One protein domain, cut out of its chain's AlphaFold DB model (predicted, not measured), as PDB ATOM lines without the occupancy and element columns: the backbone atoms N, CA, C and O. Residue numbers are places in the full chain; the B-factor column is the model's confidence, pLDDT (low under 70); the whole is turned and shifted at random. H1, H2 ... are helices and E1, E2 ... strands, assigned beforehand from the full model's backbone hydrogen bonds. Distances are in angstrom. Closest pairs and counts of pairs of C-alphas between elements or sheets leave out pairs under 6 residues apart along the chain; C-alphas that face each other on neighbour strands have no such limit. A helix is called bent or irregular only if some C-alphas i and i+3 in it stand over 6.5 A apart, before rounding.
ATOM      1  N   SER A  49       7.911   6.862 106.762       55.69
ATOM      2  CA  SER A  49       7.497   5.712 105.953       55.69
ATOM      3  C   SER A  49       7.848   5.857 104.468       55.69
ATOM      4  O   SER A  49       7.759   4.884 103.727       55.69
ATOM      5  N   PHE A  50       8.267   7.053 104.028       65.44
ATOM      6  CA  PHE A  50       8.669   7.295 102.644       65.44
ATOM      7  C   PHE A  50      10.074   6.776 102.321       65.44
ATOM      8  O   PHE A  50      10.390   6.670 101.148       65.44
ATOM      9  N   LEU A  51      10.942   6.473 103.291       67.19
ATOM     10  CA  LEU A  51      12.292   5.977 103.000       67.19
ATOM     11  C   LEU A  51      12.377   4.462 103.175       67.19
ATOM     12  O   LEU A  51      11.814   3.936 104.136       67.19
ATOM     13  N   PRO A  52      13.138   3.754 102.318       69.31
ATOM     14  CA  PRO A  52      13.478   2.359 102.556       69.31
ATOM     15  C   PRO A  52      14.087   2.193 103.953       69.31
ATOM     16  O   PRO A  52      14.965   2.966 104.344       69.31
ATOM     17  N   SER A  53      13.657   1.166 104.689       66.06
ATOM     18  CA  SER A  53      14.084   0.892 106.072       66.06
ATOM     19  C   SER A  53      15.603   0.788 106.238       66.06
ATOM     20  O   SER A  53      16.127   1.113 107.296       66.06
ATOM     21  N   VAL A  54      16.310   0.385 105.181       63.41
ATOM     22  CA  VAL A  54      17.776   0.290 105.140       63.41
ATOM     23  C   VAL A  54      18.446   1.668 105.188       63.41
ATOM     24  O   VAL A  54      19.473   1.820 105.840       63.41
ATOM     25  N   LEU A  55      17.870   2.678 104.526       64.06
ATOM     26  CA  LEU A  55      18.420   4.037 104.508       64.06
ATOM     27  C   LEU A  55      17.883   4.906 105.642       64.06
ATOM     28  O   LEU A  55      18.578   5.817 106.075       64.06
ATOM     29  N   ALA A  56      16.658   4.667 106.114       70.00
ATOM     30  CA  ALA A  56      15.993   5.579 107.039       70.00
ATOM     31  C   ALA A  56      16.833   5.890 108.303       70.00
ATOM     32  O   ALA A  56      17.055   7.069 108.570       70.00
ATOM     33  N   PRO A  57      17.390   4.918 109.054       66.56
ATOM     34  CA  PRO A  57      18.101   5.216 110.299       66.56
ATOM     35  C   PRO A  57      19.410   5.990 110.092       66.56
ATOM     36  O   PRO A  57      19.685   6.930 110.838       66.56
ATOM     37  N   SER A  58      20.216   5.617 109.093       67.00
ATOM     38  CA  SER A  58      21.473   6.310 108.775       67.00
ATOM     39  C   SER A  58      21.201   7.699 108.208       67.00
ATOM     40  O   SER A  58      21.839   8.674 108.604       67.00
ATOM     41  N   PHE A  59      20.198   7.810 107.340       70.50
ATOM     42  CA  PHE A  59      19.767   9.068 106.760       70.50
ATOM     43  C   PHE A  59      19.281  10.040 107.835       70.50
ATOM     44  O   PHE A  59      19.866  11.108 107.961       70.50
ATOM     45  N   PHE A  60      18.317   9.654 108.680       71.19
ATOM     46  CA  PHE A  60      17.778  10.523 109.737       71.19
ATOM     47  C   PHE A  60      18.838  11.006 110.726       71.19
ATOM     48  O   PHE A  60      18.814  12.170 111.119       71.19
ATOM     49  N   ARG A  61      19.806  10.150 111.079       69.25
ATOM     50  CA  ARG A  61      20.924  10.512 111.968       69.25
ATOM     51  C   ARG A  61      21.936  11.467 111.338       69.25
ATOM     52  O   ARG A  61      22.714  12.080 112.055       69.25
ATOM     53  N   SER A  62      21.936  11.575 110.015       70.56
ATOM     54  CA  SER A  62      22.880  12.390 109.246       70.56
ATOM     55  C   SER A  62      22.223  13.599 108.583       70.56
ATOM     56  O   SER A  62      22.821  14.234 107.721       70.56
ATOM     57  N   LEU A  63      20.973  13.915 108.911       70.31
ATOM     58  CA  LEU A  63      20.319  15.082 108.336       70.31
ATOM     59  C   LEU A  63      20.975  16.358 108.844       70.31
ATOM     60  O   LEU A  63      21.128  16.542 110.050       70.31
ATOM     61  N   SER A  64      21.276  17.276 107.926       74.38
ATOM     62  CA  SER A  64      21.545  18.647 108.341       74.38
ATOM     63  C   SER A  64      20.266  19.274 108.930       74.38
ATOM     64  O   SER A  64      19.152  18.870 108.561       74.38
ATOM     65  N   PRO A  65      20.376  20.264 109.831       76.69
ATOM     66  CA  PRO A  65      19.234  21.040 110.320       76.69
ATOM     67  C   PRO A  65      18.360  21.632 109.203       76.69
ATOM     68  O   PRO A  65      17.154  21.835 109.369       76.69
ATOM     69  N   LEU A  66      18.938  21.931 108.039       77.00
ATOM     70  CA  LEU A  66      18.173  22.335 106.859       77.00
ATOM     71  C   LEU A  66      17.429  21.152 106.223       77.00
ATOM     72  O   LEU A  66      16.237  21.268 105.929       77.00
ATOM     73  N   ALA A  67      18.092  20.004 106.068       77.25
ATOM     74  CA  ALA A  67      17.484  18.789 105.529       77.25
ATOM     75  C   ALA A  67      16.304  18.298 106.388       77.25
ATOM     76  O   ALA A  67      15.263  17.916 105.850       77.25
ATOM     77  N   SER A  68      16.424  18.363 107.718       76.62
ATOM     78  CA  SER A  68      15.360  17.968 108.648       76.62
ATOM     79  C   SER A  68      14.123  18.860 108.530       76.62
ATOM     80  O   SER A  68      13.007  18.345 108.444       76.62
ATOM     81  N   ARG A  69      14.301  20.184 108.424       78.50
ATOM     82  CA  ARG A  69      13.202  21.129 108.163       78.50
ATOM     83  C   ARG A  69      12.538  20.858 106.818       78.50
ATOM     84  O   ARG A  69      11.310  20.853 106.731       78.50
ATOM     85  N   TRP A  70      13.338  20.578 105.791       80.06
ATOM     86  CA  TRP A  70      12.837  20.235 104.461       80.06
ATOM     87  C   TRP A  70      11.955  18.989 104.489       80.06
ATOM     88  O   TRP A  70      10.851  18.992 103.944       80.06
ATOM     89  N   ILE A  71      12.397  17.946 105.191       77.62
ATOM     90  CA  ILE A  71      11.618  16.718 105.372       77.62
ATOM     91  C   ILE A  71      10.367  16.985 106.198       77.62
ATOM     92  O   ILE A  71       9.314  16.480 105.837       77.62
ATOM     93  N   ALA A  72      10.435  17.787 107.261       77.75
ATOM     94  CA  ALA A  72       9.260  18.118 108.065       77.75
ATOM     95  C   ALA A  72       8.172  18.811 107.227       77.75
ATOM     96  O   ALA A  72       7.004  18.439 107.317       77.75
ATOM     97  N   CYS A  73       8.557  19.748 106.355       76.81
ATOM     98  CA  CYS A  73       7.628  20.418 105.444       76.81
ATOM     99  C   CYS A  73       7.056  19.476 104.377       76.81
ATOM    100  O   CYS A  73       5.860  19.511 104.098       76.81
ATOM    101  N   LEU A  74       7.892  18.612 103.796       75.56
ATOM    102  CA  LEU A  74       7.456  17.678 102.759       75.56
ATOM    103  C   LEU A  74       6.767  16.426 103.315       75.56
ATOM    104  O   LEU A  74       6.089  15.735 102.564       75.56
ATOM    105  N   SER A  75       6.913  16.118 104.606       75.12
ATOM    106  CA  SER A  75       6.445  14.876 105.236       75.12
ATOM    107  C   SER A  75       4.972  14.562 104.947       75.12
ATOM    108  O   SER A  75       4.699  13.434 104.536       75.12
ATOM    109  N   PRO A  76       4.018  15.511 105.048       72.62
ATOM    110  CA  PRO A  76       2.622  15.241 104.702       72.62
ATOM    111  C   PRO A  76       2.431  14.835 103.232       72.62
ATOM    112  O   PRO A  76       1.644  13.940 102.940       72.62
ATOM    113  N   LEU A  77       3.185  15.452 102.316       71.38
ATOM    114  CA  LEU A  77       3.124  15.178 100.878       71.38
ATOM    115  C   LEU A  77       3.809  13.853 100.524       71.38
ATOM    116  O   LEU A  77       3.305  13.091  99.705       71.38
ATOM    117  N   LEU A  78       4.948  13.560 101.156       71.00
ATOM    118  CA  LEU A  78       5.727  12.348 100.909       71.00
ATOM    119  C   LEU A  78       5.071  11.101 101.510       71.00
ATOM    120  O   LEU A  78       5.187  10.031 100.927       71.00
ATOM    121  N   LYS A  79       4.348  11.224 102.633       71.56
ATOM    122  CA  LYS A  79       3.579  10.114 103.228       71.56
ATOM    123  C   LYS A  79       2.444   9.621 102.330       71.56
ATOM    124  O   LYS A  79       2.066   8.460 102.434       71.56
ATOM    125  N   ALA A  80       1.902  10.490 101.478       71.19
ATOM    126  CA  ALA A  80       0.850  10.134 100.529       71.19
ATOM    127  C   ALA A  80       1.385   9.403  99.283       71.19
ATOM    128  O   ALA A  80       0.599   8.876  98.497       71.19
ATOM    129  N   LEU A  81       2.707   9.380  99.083       68.44
ATOM    130  CA  LEU A  81       3.343   8.743  97.937       68.44
ATOM    131  C   LEU A  81       3.800   7.320  98.285       68.44
ATOM    132  O   LEU A  81       4.198   7.056  99.422       68.44
ATOM    133  N   PRO A  82       3.792   6.393  97.310       68.62
ATOM    134  CA  PRO A  82       4.381   5.078  97.510       68.62
ATOM    135  C   PRO A  82       5.883   5.201  97.815       68.62
ATOM    136  O   PRO A  82       6.553   6.082  97.259       68.62
ATOM    137  N   PRO A  83       6.438   4.306  98.653       68.81
ATOM    138  CA  PRO A  83       7.856   4.331  98.974       68.81
ATOM    139  C   PRO A  83       8.703   4.129  97.699       68.81
ATOM    140  O   PRO A  83       8.343   3.328  96.830       68.81
ATOM    141  N   PRO A  84       9.830   4.847  97.554       72.44
ATOM    142  CA  PRO A  84      10.743   4.690  96.444       72.44
ATOM    143  C   PRO A  84      11.461   3.343  96.546       72.44
ATOM    144  O   PRO A  84      11.740   2.830  97.631       72.44
ATOM    145  N   THR A  85      11.807   2.786  95.392       71.62
ATOM    146  CA  THR A  85      12.603   1.558  95.318       71.62
ATOM    147  C   THR A  85      14.090   1.880  95.459       71.62
ATOM    148  O   THR A  85      14.569   2.893  94.943       71.62
ATOM    149  N   LEU A  86      14.815   1.024  96.180       69.25
ATOM    150  CA  LEU A  86      16.250   1.146  96.427       69.25
ATOM    151  C   LEU A  86      17.003   0.064  95.655       69.25
ATOM    152  O   LEU A  86      16.693  -1.118  95.794       69.25
ATOM    153  N   ARG A  87      18.050   0.452  94.929       70.25
ATOM    154  CA  ARG A  87      19.073  -0.473  94.439       70.25
ATOM    155  C   ARG A  87      20.439  -0.052  94.972       70.25
ATOM    156  O   ARG A  87      20.874   1.073  94.752       70.25
ATOM    157  N   LEU A  88      21.106  -0.950  95.691       66.00
ATOM    158  CA  LEU A  88      22.460  -0.727  96.198       66.00
ATOM    159  C   LEU A  88      23.484  -1.162  95.149       66.00
ATOM    160  O   LEU A  88      23.364  -2.244  94.570       66.00
ATOM    161  N   TRP A  89      24.496  -0.330  94.925       66.62
ATOM    162  CA  TRP A  89      25.631  -0.637  94.058       66.62
ATOM    163  C   TRP A  89      26.863  -0.832  94.953       66.62
ATOM    164  O   TRP A  89      27.245   0.086  95.672       66.62
ATOM    165  N   GLY A  90      27.428  -2.049  94.953       46.97
ATOM    166  CA  GLY A  90      28.364  -2.580  95.963       46.97
ATOM    167  C   GLY A  90      29.430  -1.607  96.489       46.97
ATOM    168  O   GLY A  90      30.481  -1.447  95.873       46.97
ATOM    169  N   GLY A  91      29.157  -1.001  97.652       63.53
ATOM    170  CA  GLY A  91      29.989   0.020  98.295       63.53
ATOM    171  C   GLY A  91      29.144   0.967  99.156       63.53
ATOM    172  O   GLY A  91      28.522   0.531 100.114       63.53
ATOM    173  N   SER A  92      29.089   2.251  98.816       58.91
ATOM    174  CA  SER A  92      28.319   3.306  99.509       58.91
ATOM    175  C   SER A  92      27.241   3.949  98.624       58.91
ATOM    176  O   SER A  92      26.513   4.836  99.069       58.91
ATOM    177  N   CYS A  93      27.133   3.514  97.365       58.72
ATOM    178  CA  CYS A  93      26.273   4.128  96.361       58.72
ATOM    179  C   CYS A  93      24.865   3.527  96.388       58.72
ATOM    180  O   CYS A  93      24.686   2.308  96.273       58.72
ATOM    181  N   CYS A  94      23.850   4.388  96.445       64.69
ATOM    182  CA  CYS A  94      22.454   3.985  96.334       64.69
ATOM    183  C   CYS A  94      21.771   4.636  95.124       64.69
ATOM    184  O   CYS A  94      21.969   5.806  94.797       64.69
ATOM    185  N   GLU A  95      20.952   3.848  94.436       71.69
ATOM    186  CA  GLU A  95      20.028   4.305  93.408       71.69
ATOM    187  C   GLU A  95      18.623   4.303  94.014       71.69
ATOM    188  O   GLU A  95      18.108   3.260  94.425       71.69
ATOM    189  N   LEU A  96      18.014   5.485  94.078       69.94
ATOM    190  CA  LEU A  96      16.654   5.686  94.565       69.94
ATOM    191  C   LEU A  96      15.731   6.004  93.393       69.94
ATOM    192  O   LEU A  96      15.917   6.996  92.687       69.94
ATOM    193  N   LYS A  97      14.715   5.165  93.203       71.69
ATOM    194  CA  LYS A  97      13.723   5.292  92.135       71.69
ATOM    195  C   LYS A  97      12.344   5.593  92.727       71.69
ATOM    196  O   LYS A  97      11.680   4.663  93.198       71.69
ATOM    197  N   PRO A  98      11.893   6.862  92.711       66.81
ATOM    198  CA  PRO A  98      10.525   7.190  93.088       66.81
ATOM    199  C   PRO A  98       9.548   6.625  92.052       66.81
ATOM    200  O   PRO A  98       9.747   6.792  90.849       66.81
ATOM    201  N   LEU A  99       8.493   5.956  92.525       68.00
ATOM    202  CA  LEU A  99       7.420   5.436  91.670       68.00
ATOM    203  C   LEU A  99       6.469   6.556  91.221       68.00
ATOM    204  O   LEU A  99       5.995   6.555  90.088       68.00
ATOM    205  N   LEU A 100       6.238   7.536  92.097       73.75
ATOM    206  CA  LEU A 100       5.460   8.746  91.842       73.75
ATOM    207  C   LEU A 100       6.219   9.957  92.393       73.75
ATOM    208  O   LEU A 100       6.852   9.879  93.446       73.75
ATOM    209  N   LEU A 101       6.164  11.070  91.664       78.25
ATOM    210  CA  LEU A 101       6.750  12.340  92.086       78.25
ATOM    211  C   LEU A 101       5.658  13.248  92.684       78.25
ATOM    212  O   LEU A 101       4.518  13.195  92.217       78.25
ATOM    213  N   PRO A 102       5.984  14.086  93.685       75.75
ATOM    214  CA  PRO A 102       5.020  15.005  94.293       75.75
ATOM    215  C   PRO A 102       4.529  16.068  93.300       75.75
ATOM    216  O   PRO A 102       5.144  16.311  92.265       75.75
ATOM    217  N   ALA A 103       3.434  16.758  93.618       78.38
ATOM    218  CA  ALA A 103       3.031  17.934  92.847       78.38
ATOM    219  C   ALA A 103       4.079  19.069  92.978       78.38
ATOM    220  O   ALA A 103       4.778  19.147  93.993       78.38
ATOM    221  N   PRO A 104       4.227  19.965  91.980       81.88
ATOM    222  CA  PRO A 104       5.110  21.128  92.089       81.88
ATOM    223  C   PRO A 104       4.743  22.005  93.296       81.88
ATOM    224  O   PRO A 104       3.581  22.361  93.473       81.88
ATOM    225  N   LEU A 105       5.736  22.370  94.108       81.88
ATOM    226  CA  LEU A 105       5.540  23.138  95.334       81.88
ATOM    227  C   LEU A 105       5.814  24.618  95.045       81.88
ATOM    228  O   LEU A 105       6.951  24.957  94.700       81.88
ATOM    229  N   PRO A 106       4.818  25.510  95.154       81.75
ATOM    230  CA  PRO A 106       5.017  26.923  94.860       81.75
ATOM    231  C   PRO A 106       5.990  27.561  95.859       81.75
ATOM    232  O   PRO A 106       5.960  27.268  97.055       81.75
ATOM    233  N   LEU A 107       6.846  28.471  95.378       76.00
ATOM    234  CA  LEU A 107       7.839  29.148  96.228       76.00
ATOM    235  C   LEU A 107       7.194  29.968  97.353       76.00
ATOM    236  O   LEU A 107       7.824  30.185  98.383       76.00
ATOM    237  N   SER A 108       5.935  30.380  97.184       72.81
ATOM    238  CA  SER A 108       5.148  31.073  98.209       72.81
ATOM    239  C   SER A 108       4.939  30.252  99.483       72.81
ATOM    240  O   SER A 108       4.754  30.845 100.536       72.81
ATOM    241  N   VAL A 109       4.987  28.916  99.403       70.56
ATOM    242  CA  VAL A 109       4.878  28.011 100.564       70.56
ATOM    243  C   VAL A 109       6.222  27.860 101.283       70.56
ATOM    244  O   VAL A 109       6.266  27.590 102.478       70.56
ATOM    245  N   LEU A 110       7.331  28.069 100.569       68.12
ATOM    246  CA  LEU A 110       8.689  28.011 101.125       68.12
ATOM    247  C   LEU A 110       9.133  29.336 101.763       68.12
ATOM    248  O   LEU A 110      10.192  29.400 102.395       68.12
ATOM    249  N   LEU A 111       8.327  30.381 101.586       65.56
ATOM    250  CA  LEU A 111       8.536  31.727 102.088       65.56
ATOM    251  C   LEU A 111       7.516  32.034 103.193       65.56
ATOM    252  O   LEU A 111       6.332  31.749 103.020       65.56
ATOM    253  N   PRO A 112       7.917  32.682 104.297       54.75
ATOM    254  CA  PRO A 112       6.965  33.332 105.180       54.75
ATOM    255  C   PRO A 112       6.254  34.428 104.377       54.75
ATOM    256  O   PRO A 112       6.889  35.270 103.739       54.75
ATOM    257  N   HIS A 113       4.930  34.376 104.352       46.47
ATOM    258  CA  HIS A 113       4.074  35.327 103.648       46.47
ATOM    259  C   HIS A 113       4.156  36.745 104.258       46.47
ATOM    260  O   HIS A 113       4.278  36.852 105.479       46.47
ATOM    261  N   LEU A 146      13.945  28.179 102.747       79.12
ATOM    262  CA  LEU A 146      14.934  28.820 101.900       79.12
ATOM    263  C   LEU A 146      15.369  30.153 102.516       79.12
ATOM    264  O   LEU A 146      14.506  30.916 102.967       79.12
ATOM    265  N   PRO A 147      16.671  30.486 102.488       82.00
ATOM    266  CA  PRO A 147      17.132  31.835 102.770       82.00
ATOM    267  C   PRO A 147      16.428  32.845 101.844       82.00
ATOM    268  O   PRO A 147      16.325  32.585 100.638       82.00
ATOM    269  N   PRO A 148      15.973  34.006 102.355       78.94
ATOM    270  CA  PRO A 148      15.252  34.993 101.550       78.94
ATOM    271  C   PRO A 148      16.017  35.447 100.298       78.94
ATOM    272  O   PRO A 148      15.421  35.605  99.236       78.94
ATOM    273  N   SER A 149      17.343  35.590 100.391       83.12
ATOM    274  CA  SER A 149      18.223  35.950  99.269       83.12
ATOM    275  C   SER A 149      18.144  34.946  98.114       83.12
ATOM    276  O   SER A 149      17.967  35.335  96.958       83.12
ATOM    277  N   VAL A 150      18.207  33.653  98.435       86.19
ATOM    278  CA  VAL A 150      18.122  32.549  97.472       86.19
ATOM    279  C   VAL A 150      16.714  32.462  96.883       86.19
ATOM    280  O   VAL A 150      16.555  32.299  95.676       86.19
ATOM    281  N   ALA A 151      15.676  32.629  97.701       83.44
ATOM    282  CA  ALA A 151      14.294  32.591  97.230       83.44
ATOM    283  C   ALA A 151      13.965  33.741  96.258       83.44
ATOM    284  O   ALA A 151      13.353  33.511  95.211       83.44
ATOM    285  N   VAL A 152      14.424  34.966  96.547       82.00
ATOM    286  CA  VAL A 152      14.267  36.118  95.640       82.00
ATOM    287  C   VAL A 152      15.030  35.893  94.332       82.00
ATOM    288  O   VAL A 152      14.498  36.188  93.258       82.00
ATOM    289  N   ALA A 153      16.242  35.331  94.395       85.12
ATOM    290  CA  ALA A 153      17.018  34.984  93.208       85.12
ATOM    291  C   ALA A 153      16.308  33.938  92.331       85.12
ATOM    292  O   ALA A 153      16.157  34.138  91.121       85.12
ATOM    293  N   LEU A 154      15.788  32.870  92.949       85.44
ATOM    294  CA  LEU A 154      15.041  31.812  92.266       85.44
ATOM    295  C   LEU A 154      13.809  32.352  91.531       85.44
ATOM    296  O   LEU A 154      13.540  31.904  90.412       85.44
ATOM    297  N   HIS A 155      13.093  33.297  92.149       83.81
ATOM    298  CA  HIS A 155      11.889  33.901  91.584       83.81
ATOM    299  C   HIS A 155      12.204  34.882  90.448       83.81
ATOM    300  O   HIS A 155      11.605  34.799  89.380       83.81
ATOM    301  N   ARG A 156      13.143  35.818  90.650       82.88
ATOM    302  CA  ARG A 156      13.382  36.916  89.694       82.88
ATOM    303  C   ARG A 156      14.358  36.594  88.578       82.88
ATOM    304  O   ARG A 156      14.109  36.974  87.443       82.88
ATOM    305  N   HIS A 157      15.474  35.947  88.900       82.50
ATOM    306  CA  HIS A 157      16.582  35.767  87.950       82.50
ATOM    307  C   HIS A 157      16.577  34.386  87.321       82.50
ATOM    308  O   HIS A 157      16.976  34.224  86.175       82.50
ATOM    309  N   CYS A 158      16.069  33.393  88.046       81.06
ATOM    310  CA  CYS A 158      15.939  32.035  87.532       81.06
ATOM    311  C   CYS A 158      14.504  31.691  87.087       81.06
ATOM    312  O   CYS A 158      14.251  30.536  86.737       81.06
ATOM    313  N   GLY A 159      13.563  32.641  87.172       80.19
ATOM    314  CA  GLY A 159      12.191  32.526  86.664       80.19
ATOM    315  C   GLY A 159      11.373  31.344  87.196       80.19
ATOM    316  O   GLY A 159      10.471  30.881  86.503       80.19
ATOM    317  N   ALA A 160      11.687  30.800  88.379       80.88
ATOM    318  CA  ALA A 160      10.872  29.726  88.947       80.88
ATOM    319  C   ALA A 160       9.747  30.292  89.799       80.88
ATOM    320  O   ALA A 160       9.986  31.048  90.734       80.88
ATOM    321  N   SER A 161       8.533  29.834  89.527       79.75
ATOM    322  CA  SER A 161       7.368  30.022  90.392       79.75
ATOM    323  C   SER A 161       7.208  28.887  91.413       79.75
ATOM    324  O   SER A 161       6.628  29.085  92.481       79.75
ATOM    325  N   ALA A 162       7.753  27.703  91.115       82.75
ATOM    326  CA  ALA A 162       7.640  26.502  91.934       82.75
ATOM    327  C   ALA A 162       8.923  25.657  91.906       82.75
ATOM    328  O   ALA A 162       9.676  25.667  90.929       82.75
ATOM    329  N   VAL A 163       9.144  24.892  92.974       84.38
ATOM    330  CA  VAL A 163      10.172  23.851  93.047       84.38
ATOM    331  C   VAL A 163       9.665  22.613  92.322       84.38
ATOM    332  O   VAL A 163       8.570  22.110  92.605       84.38
ATOM    333  N   SER A 164      10.462  22.107  91.379       84.69
ATOM    334  CA  SER A 164      10.055  20.953  90.580       84.69
ATOM    335  C   SER A 164       9.876  19.711  91.461       84.69
ATOM    336  O   SER A 164      10.567  19.565  92.472       84.69
ATOM    337  N   PRO A 165       8.994  18.776  91.078       81.88
ATOM    338  CA  PRO A 165       8.796  17.536  91.826       81.88
ATOM    339  C   PRO A 165      10.092  16.770  92.117       81.88
ATOM    340  O   PRO A 165      10.303  16.258  93.215       81.88
ATOM    341  N   LEU A 166      11.002  16.743  91.139       81.56
ATOM    342  CA  LEU A 166      12.301  16.102  91.286       81.56
ATOM    343  C   LEU A 166      13.212  16.860  92.262       81.56
ATOM    344  O   LEU A 166      13.922  16.234  93.038       81.56
ATOM    345  N   GLN A 167      13.195  18.195  92.240       86.62
ATOM    346  CA  GLN A 167      13.958  19.011  93.189       86.62
ATOM    347  C   GLN A 167      13.480  18.777  94.624       86.62
ATOM    348  O   GLN A 167      14.306  18.564  95.502       86.62
ATOM    349  N   GLN A 168      12.162  18.750  94.851       83.75
ATOM    350  CA  GLN A 168      11.589  18.477  96.173       83.75
ATOM    351  C   GLN A 168      12.036  17.120  96.715       83.75
ATOM    352  O   GLN A 168      12.424  17.023  97.874       83.75
ATOM    353  N   PHE A 169      12.015  16.094  95.861       79.88
ATOM    354  CA  PHE A 169      12.450  14.757  96.238       79.88
ATOM    355  C   PHE A 169      13.958  14.696  96.516       79.88
ATOM    356  O   PHE A 169      14.360  14.104  97.506       79.88
ATOM    357  N   LEU A 170      14.797  15.310  95.672       81.38
ATOM    358  CA  LEU A 170      16.257  15.189  95.761       81.38
ATOM    359  C   LEU A 170      16.899  16.038  96.864       81.38
ATOM    360  O   LEU A 170      17.921  15.630  97.409       81.38
ATOM    361  N   LEU A 171      16.349  17.216  97.170       85.00
ATOM    362  CA  LEU A 171      16.981  18.182  98.075       85.00
ATOM    363  C   LEU A 171      17.299  17.601  99.463       85.00
ATOM    364  O   LEU A 171      18.453  17.721  99.869       85.00
ATOM    365  N   PRO A 172      16.379  16.907 100.163       80.38
ATOM    366  CA  PRO A 172      16.694  16.267 101.440       80.38
ATOM    367  C   PRO A 172      17.902  15.329 101.384       80.38
ATOM    368  O   PRO A 172      18.703  15.300 102.316       80.38
ATOM    369  N   PHE A 173      18.049  14.584 100.285       78.31
ATOM    370  CA  PHE A 173      19.163  13.658 100.103       78.31
ATOM    371  C   PHE A 173      20.474  14.386  99.836       78.31
ATOM    372  O   PHE A 173      21.479  14.073 100.460       78.31
ATOM    373  N   LEU A 174      20.457  15.392  98.960       82.12
ATOM    374  CA  LEU A 174      21.649  16.170  98.612       82.12
ATOM    375  C   LEU A 174      22.177  17.013  99.786       82.12
ATOM    376  O   LEU A 174      23.372  17.302  99.859       82.12
ATOM    377  N   LEU A 175      21.293  17.419 100.698       81.94
ATOM    378  CA  LEU A 175      21.653  18.149 101.914       81.94
ATOM    379  C   LEU A 175      22.276  17.240 102.986       81.94
ATOM    380  O   LEU A 175      22.990  17.729 103.857       81.94
ATOM    381  N   SER A 176      22.056  15.925 102.913       77.06
ATOM    382  CA  SER A 176      22.690  14.968 103.816       77.06
ATOM    383  C   SER A 176      24.128  14.642 103.355       77.06
ATOM    384  O   SER A 176      24.365  14.433 102.166       77.06
ATOM    385  N   PRO A 177      25.130  14.609 104.253       69.56
ATOM    386  CA  PRO A 177      26.503  14.209 103.945       69.56
ATOM    387  C   PRO A 177      26.718  12.689 103.883       69.56
ATOM    388  O   PRO A 177      27.831  12.266 103.602       69.56
ATOM    389  N   SER A 178      25.723  11.862 104.208       67.62
ATOM    390  CA  SER A 178      25.959  10.444 104.523       67.62
ATOM    391  C   SER A 178      26.119   9.509 103.330       67.62
ATOM    392  O   SER A 178      26.648   8.415 103.510       67.62
ATOM    393  N   HIS A 179      25.638   9.887 102.146       68.19
ATOM    394  CA  HIS A 179      25.583   8.978 101.005       68.19
ATOM    395  C   HIS A 179      25.983   9.672  99.708       68.19
ATOM    396  O   HIS A 179      25.585  10.810  99.445       68.19
ATOM    397  N   ASP A 180      26.695   8.928  98.865       74.50
ATOM    398  CA  ASP A 180      26.935   9.299  97.477       74.50
ATOM    399  C   ASP A 180      25.681   9.000  96.651       74.50
ATOM    400  O   ASP A 180      25.118   7.902  96.706       74.50
ATOM    401  N   LEU A 181      25.230   9.986  95.872       73.19
ATOM    402  CA  LEU A 181      23.955   9.915  95.163       73.19
ATOM    403  C   LEU A 181      24.156   9.852  93.653       73.19
ATOM    404  O   LEU A 181      24.716  10.764  93.042       73.19
ATOM    405  N   LEU A 182      23.596   8.810  93.037       76.56
ATOM    406  CA  LEU A 182      23.455   8.722  91.589       76.56
ATOM    407  C   LEU A 182      22.041   9.147  91.179       76.56
ATOM    408  O   LEU A 182      21.063   8.447  91.439       76.56
ATOM    409  N   VAL A 183      21.931  10.290  90.499       74.50
ATOM    410  CA  VAL A 183      20.641  10.838  90.055       74.50
ATOM    411  C   VAL A 183      20.420  10.569  88.569       74.50
ATOM    412  O   VAL A 183      21.025  11.210  87.709       74.50
ATOM    413  N   LEU A 184      19.480   9.674  88.262       75.25
ATOM    414  CA  LEU A 184      19.035   9.382  86.900       75.25
ATOM    415  C   LEU A 184      17.639   9.964  86.671       75.25
ATOM    416  O   LEU A 184      16.691   9.649  87.384       75.25
ATOM    417  N   SER A 185      17.489  10.820  85.661       75.00
ATOM    418  CA  SER A 185      16.169  11.308  85.247       75.00
ATOM    419  C   SER A 185      16.178  11.796  83.800       75.00
ATOM    420  O   SER A 185      17.242  12.069  83.235       75.00
ATOM    421  N   ARG A 186      14.984  12.003  83.231       74.69
ATOM    422  CA  ARG A 186      14.801  12.600  81.898       74.69
ATOM    423  C   ARG A 186      15.428  13.996  81.792       74.69
ATOM    424  O   ARG A 186      15.675  14.680  82.790       74.69
ATOM    425  N   VAL A 187      15.724  14.425  80.569       76.06
ATOM    426  CA  VAL A 187      16.235  15.775  80.288       76.06
ATOM    427  C   VAL A 187      15.190  16.823  80.724       76.06
ATOM    428  O   VAL A 187      14.005  16.520  80.790       76.06
ATOM    429  N   GLN A 188      15.633  18.030  81.101       76.06
ATOM    430  CA  GLN A 188      14.775  19.160  81.517       76.06
ATOM    431  C   GLN A 188      13.923  18.972  82.792       76.06
ATOM    432  O   GLN A 188      13.108  19.824  83.119       76.06
ATOM    433  N   THR A 189      14.166  17.952  83.617       76.81
ATOM    434  CA  THR A 189      13.429  17.772  84.891       76.81
ATOM    435  C   THR A 189      13.938  18.638  86.060       76.81
ATOM    436  O   THR A 189      13.509  18.462  87.201       76.81
ATOM    437  N   GLY A 190      14.896  19.540  85.820       82.56
ATOM    438  CA  GLY A 190      15.450  20.436  86.846       82.56
ATOM    439  C   GLY A 190      16.543  19.839  87.746       82.56
ATOM    440  O   GLY A 190      16.771  20.375  88.829       82.56
ATOM    441  N   LYS A 191      17.227  18.765  87.310       85.75
ATOM    442  CA  LYS A 191      18.335  18.111  88.045       85.75
ATOM    443  C   LYS A 191      19.470  19.064  88.422       85.75
ATOM    444  O   LYS A 191      19.859  19.107  89.582       85.75
ATOM    445  N   SER A 192      19.997  19.810  87.446       87.50
ATOM    446  CA  SER A 192      21.126  20.730  87.653       87.50
ATOM    447  C   SER A 192      20.802  21.734  88.750       87.50
ATOM    448  O   SER A 192      21.564  21.891  89.695       87.50
ATOM    449  N   ARG A 193      19.603  22.314  88.682       87.62
ATOM    450  CA  ARG A 193      19.104  23.273  89.663       87.62
ATOM    451  C   ARG A 193      18.876  22.669  91.050       87.62
ATOM    452  O   ARG A 193      19.118  23.358  92.032       87.62
ATOM    453  N   ALA A 194      18.467  21.398  91.154       87.81
ATOM    454  CA  ALA A 194      18.382  20.700  92.444       87.81
ATOM    455  C   ALA A 194      19.757  20.625  93.124       87.81
ATOM    456  O   ALA A 194      19.889  20.950  94.301       87.81
ATOM    457  N   VAL A 195      20.781  20.248  92.353       88.94
ATOM    458  CA  VAL A 195      22.166  20.150  92.826       88.94
ATOM    459  C   VAL A 195      22.730  21.524  93.176       88.94
ATOM    460  O   VAL A 195      23.249  21.698  94.271       88.94
ATOM    461  N   GLN A 196      22.601  22.507  92.282       90.19
ATOM    462  CA  GLN A 196      23.066  23.879  92.519       90.19
ATOM    463  C   GLN A 196      22.446  24.457  93.795       90.19
ATOM    464  O   GLN A 196      23.160  24.997  94.634       90.19
ATOM    465  N   LEU A 197      21.131  24.291  93.978       89.06
ATOM    466  CA  LEU A 197      20.437  24.757  95.171       89.06
ATOM    467  C   LEU A 197      20.938  24.041  96.431       89.06
ATOM    468  O   LEU A 197      21.227  24.709  97.417       89.06
ATOM    469  N   ALA A 198      21.097  22.715  96.397       88.38
ATOM    470  CA  ALA A 198      21.638  21.969  97.531       88.38
ATOM    471  C   ALA A 198      23.046  22.443  97.917       88.38
ATOM    472  O   ALA A 198      23.312  22.663  99.095       88.38
ATOM    473  N   VAL A 199      23.929  22.649  96.934       88.62
ATOM    474  CA  VAL A 199      25.295  23.143  97.164       88.62
ATOM    475  C   VAL A 199      25.270  24.521  97.814       88.62
ATOM    476  O   VAL A 199      25.914  24.715  98.840       88.62
ATOM    477  N   VAL A 200      24.496  25.463  97.267       88.69
ATOM    478  CA  VAL A 200      24.386  26.817  97.830       88.69
ATOM    479  C   VAL A 200      23.867  26.772  99.265       88.69
ATOM    480  O   VAL A 200      24.452  27.396 100.142       88.69
ATOM    481  N   LEU A 201      22.812  25.999  99.532       87.38
ATOM    482  CA  LEU A 201      22.241  25.887 100.874       87.38
ATOM    483  C   LEU A 201      23.226  25.284 101.881       87.38
ATOM    484  O   LEU A 201      23.306  25.781 103.000       87.38
ATOM    485  N   ARG A 202      24.007  24.271 101.485       83.75
ATOM    486  CA  ARG A 202      25.044  23.685 102.350       83.75
ATOM    487  C   ARG A 202      26.168  24.665 102.636       83.75
ATOM    488  O   ARG A 202      26.593  24.760 103.776       83.75
ATOM    489  N   LEU A 203      26.635  25.406 101.631       84.69
ATOM    490  CA  LEU A 203      27.699  26.392 101.831       84.69
ATOM    491  C   LEU A 203      27.247  27.526 102.759       84.69
ATOM    492  O   LEU A 203      27.992  27.902 103.655       84.69
ATOM    493  N   LEU A 204      26.005  27.999 102.611       83.19
ATOM    494  CA  LEU A 204      25.429  28.995 103.520       83.19
ATOM    495  C   LEU A 204      25.236  28.460 104.946       83.19
ATOM    496  O   LEU A 204      25.364  29.224 105.898       83.19
ATOM    497  N   GLU A 205      24.926  27.170 105.110       77.88
ATOM    498  CA  GLU A 205      24.848  26.522 106.426       77.88
ATOM    499  C   GLU A 205      26.239  26.431 107.075       77.88
ATOM    500  O   GLU A 205      26.389  26.772 108.246       77.88
ATOM    501  N   SER A 206      27.269  26.070 106.305       69.62
ATOM    502  CA  SER A 206      28.656  26.004 106.780       69.62
ATOM    503  C   SER A 206      29.235  27.367 107.166       69.62
ATOM    504  O   SER A 206      29.972  27.459 108.141       69.62
ATOM    505  N   ASP A 207      28.917  28.423 106.413       63.44
ATOM    506  CA  ASP A 207      29.423  29.779 106.677       63.44
ATOM    507  C   ASP A 207      28.588  30.517 107.748       63.44
ATOM    508  O   ASP A 207      29.047  31.492 108.340       63.44
ATOM    509  N   GLY A 208      27.362  30.046 108.019       52.53
ATOM    510  CA  GLY A 208      26.408  30.645 108.958       52.53
ATOM    511  C   GLY A 208      26.373  30.036 110.367       52.53
ATOM    512  O   GLY A 208      25.642  30.552 111.212       52.53
TER     513      GLY A 208
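What this domain is: This is residues 49 to 113 and 146 to 208 of the 431 residues of the protein "DEAD/DEAH box helicase" of Toxoplasma gondii CAST (UniProt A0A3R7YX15). Three helices make the core, H5 in the middle with H2 packed on one side of it and H6 on another; a two-stranded hairpin, E1 and E2, lies at one end of the longest axis and the short helices H3 and H4 at the other. H1 lies by the beginning of H2, and the long link from H5 loops past E2 before it folds back to H6. The printed part has 128 residues, with six named helices and two named strands in the order H1 H2 E1 E2 H3 H4 H5 H6; the sheet, E1 - E2, is antiparallel and the class is mostly helix. The whole is compact, with a radius of gyration of the C-alphas of 14.4 A and spans of 42 by 32 by 28 A.

Where its parts are: Find C-alpha 85 at (12.603, 1.558, 95.318); from there E1 runs through residues 85 to 89, and E2 takes residues 93 to 97, each 13.3 A long. Look next at H5, residues 165 to 175, 16.4 A, only just irregular, with C-alphas 169 and 172 6.9 A apart. H2, residues 65 to 79, 20.4 A, is irregular too, with C-alphas 73 and 76 7.2 A apart. H6, residues 191 to 208, 25.7 A, ends at C-alpha 208, (26.408, 30.645, 108.958). The shorter helices are H1, residues 56 to 61, H3, residues 107 to 110, and H4, residues 148 to 156, 12.2 A.

How they stand to each other: Begin at the hairpin of E1 and E2, where N 87 and O 95 are 2.9 A apart and N 95 and O 87 2.8 A, both within hydrogen-bond range. Residues 93 to 94 of E2 pair parallel with residues 180 to 181. H5 touches H2, closest at the C-alphas of Ala 67 and Pro 172, 4.9 A, opposite ways at a tilt of 35.3 degrees, only just steep. H5 touches H6, closest at the C-alphas of Gln 167 and Ala 194, 4.8 A, the same way at 37 degrees, only just steep. H1 is close to H2 but not clearly touching, the C-alphas of Phe 60 and Ser 68 being 7.9 A apart. H3 and H4 are likewise close but not clearly touching, with the C-alphas of Leu 107 and Ala 151 7.4 A apart; H4 and H6 are near each other. Every O i to N i+4 pair is within hydrogen-bond range in H1, H4 and H6, against 9 of 11 in H2 and 5 of 7 in H5; H3 is too short for one.

The domain as a whole: The farthest C-alphas, of Gly 90 and His 113, are 45.7 A apart. Residues 114 to 145 are not printed, and C-alphas 113 and 146 stand 12.8 A apart across this cut. The link from H5 to H6, residues 176 to 190, is long. Mean pLDDT of the printed part is 75.2; look for values under 70 at residues 49 to 55 and 88 to 94, among others.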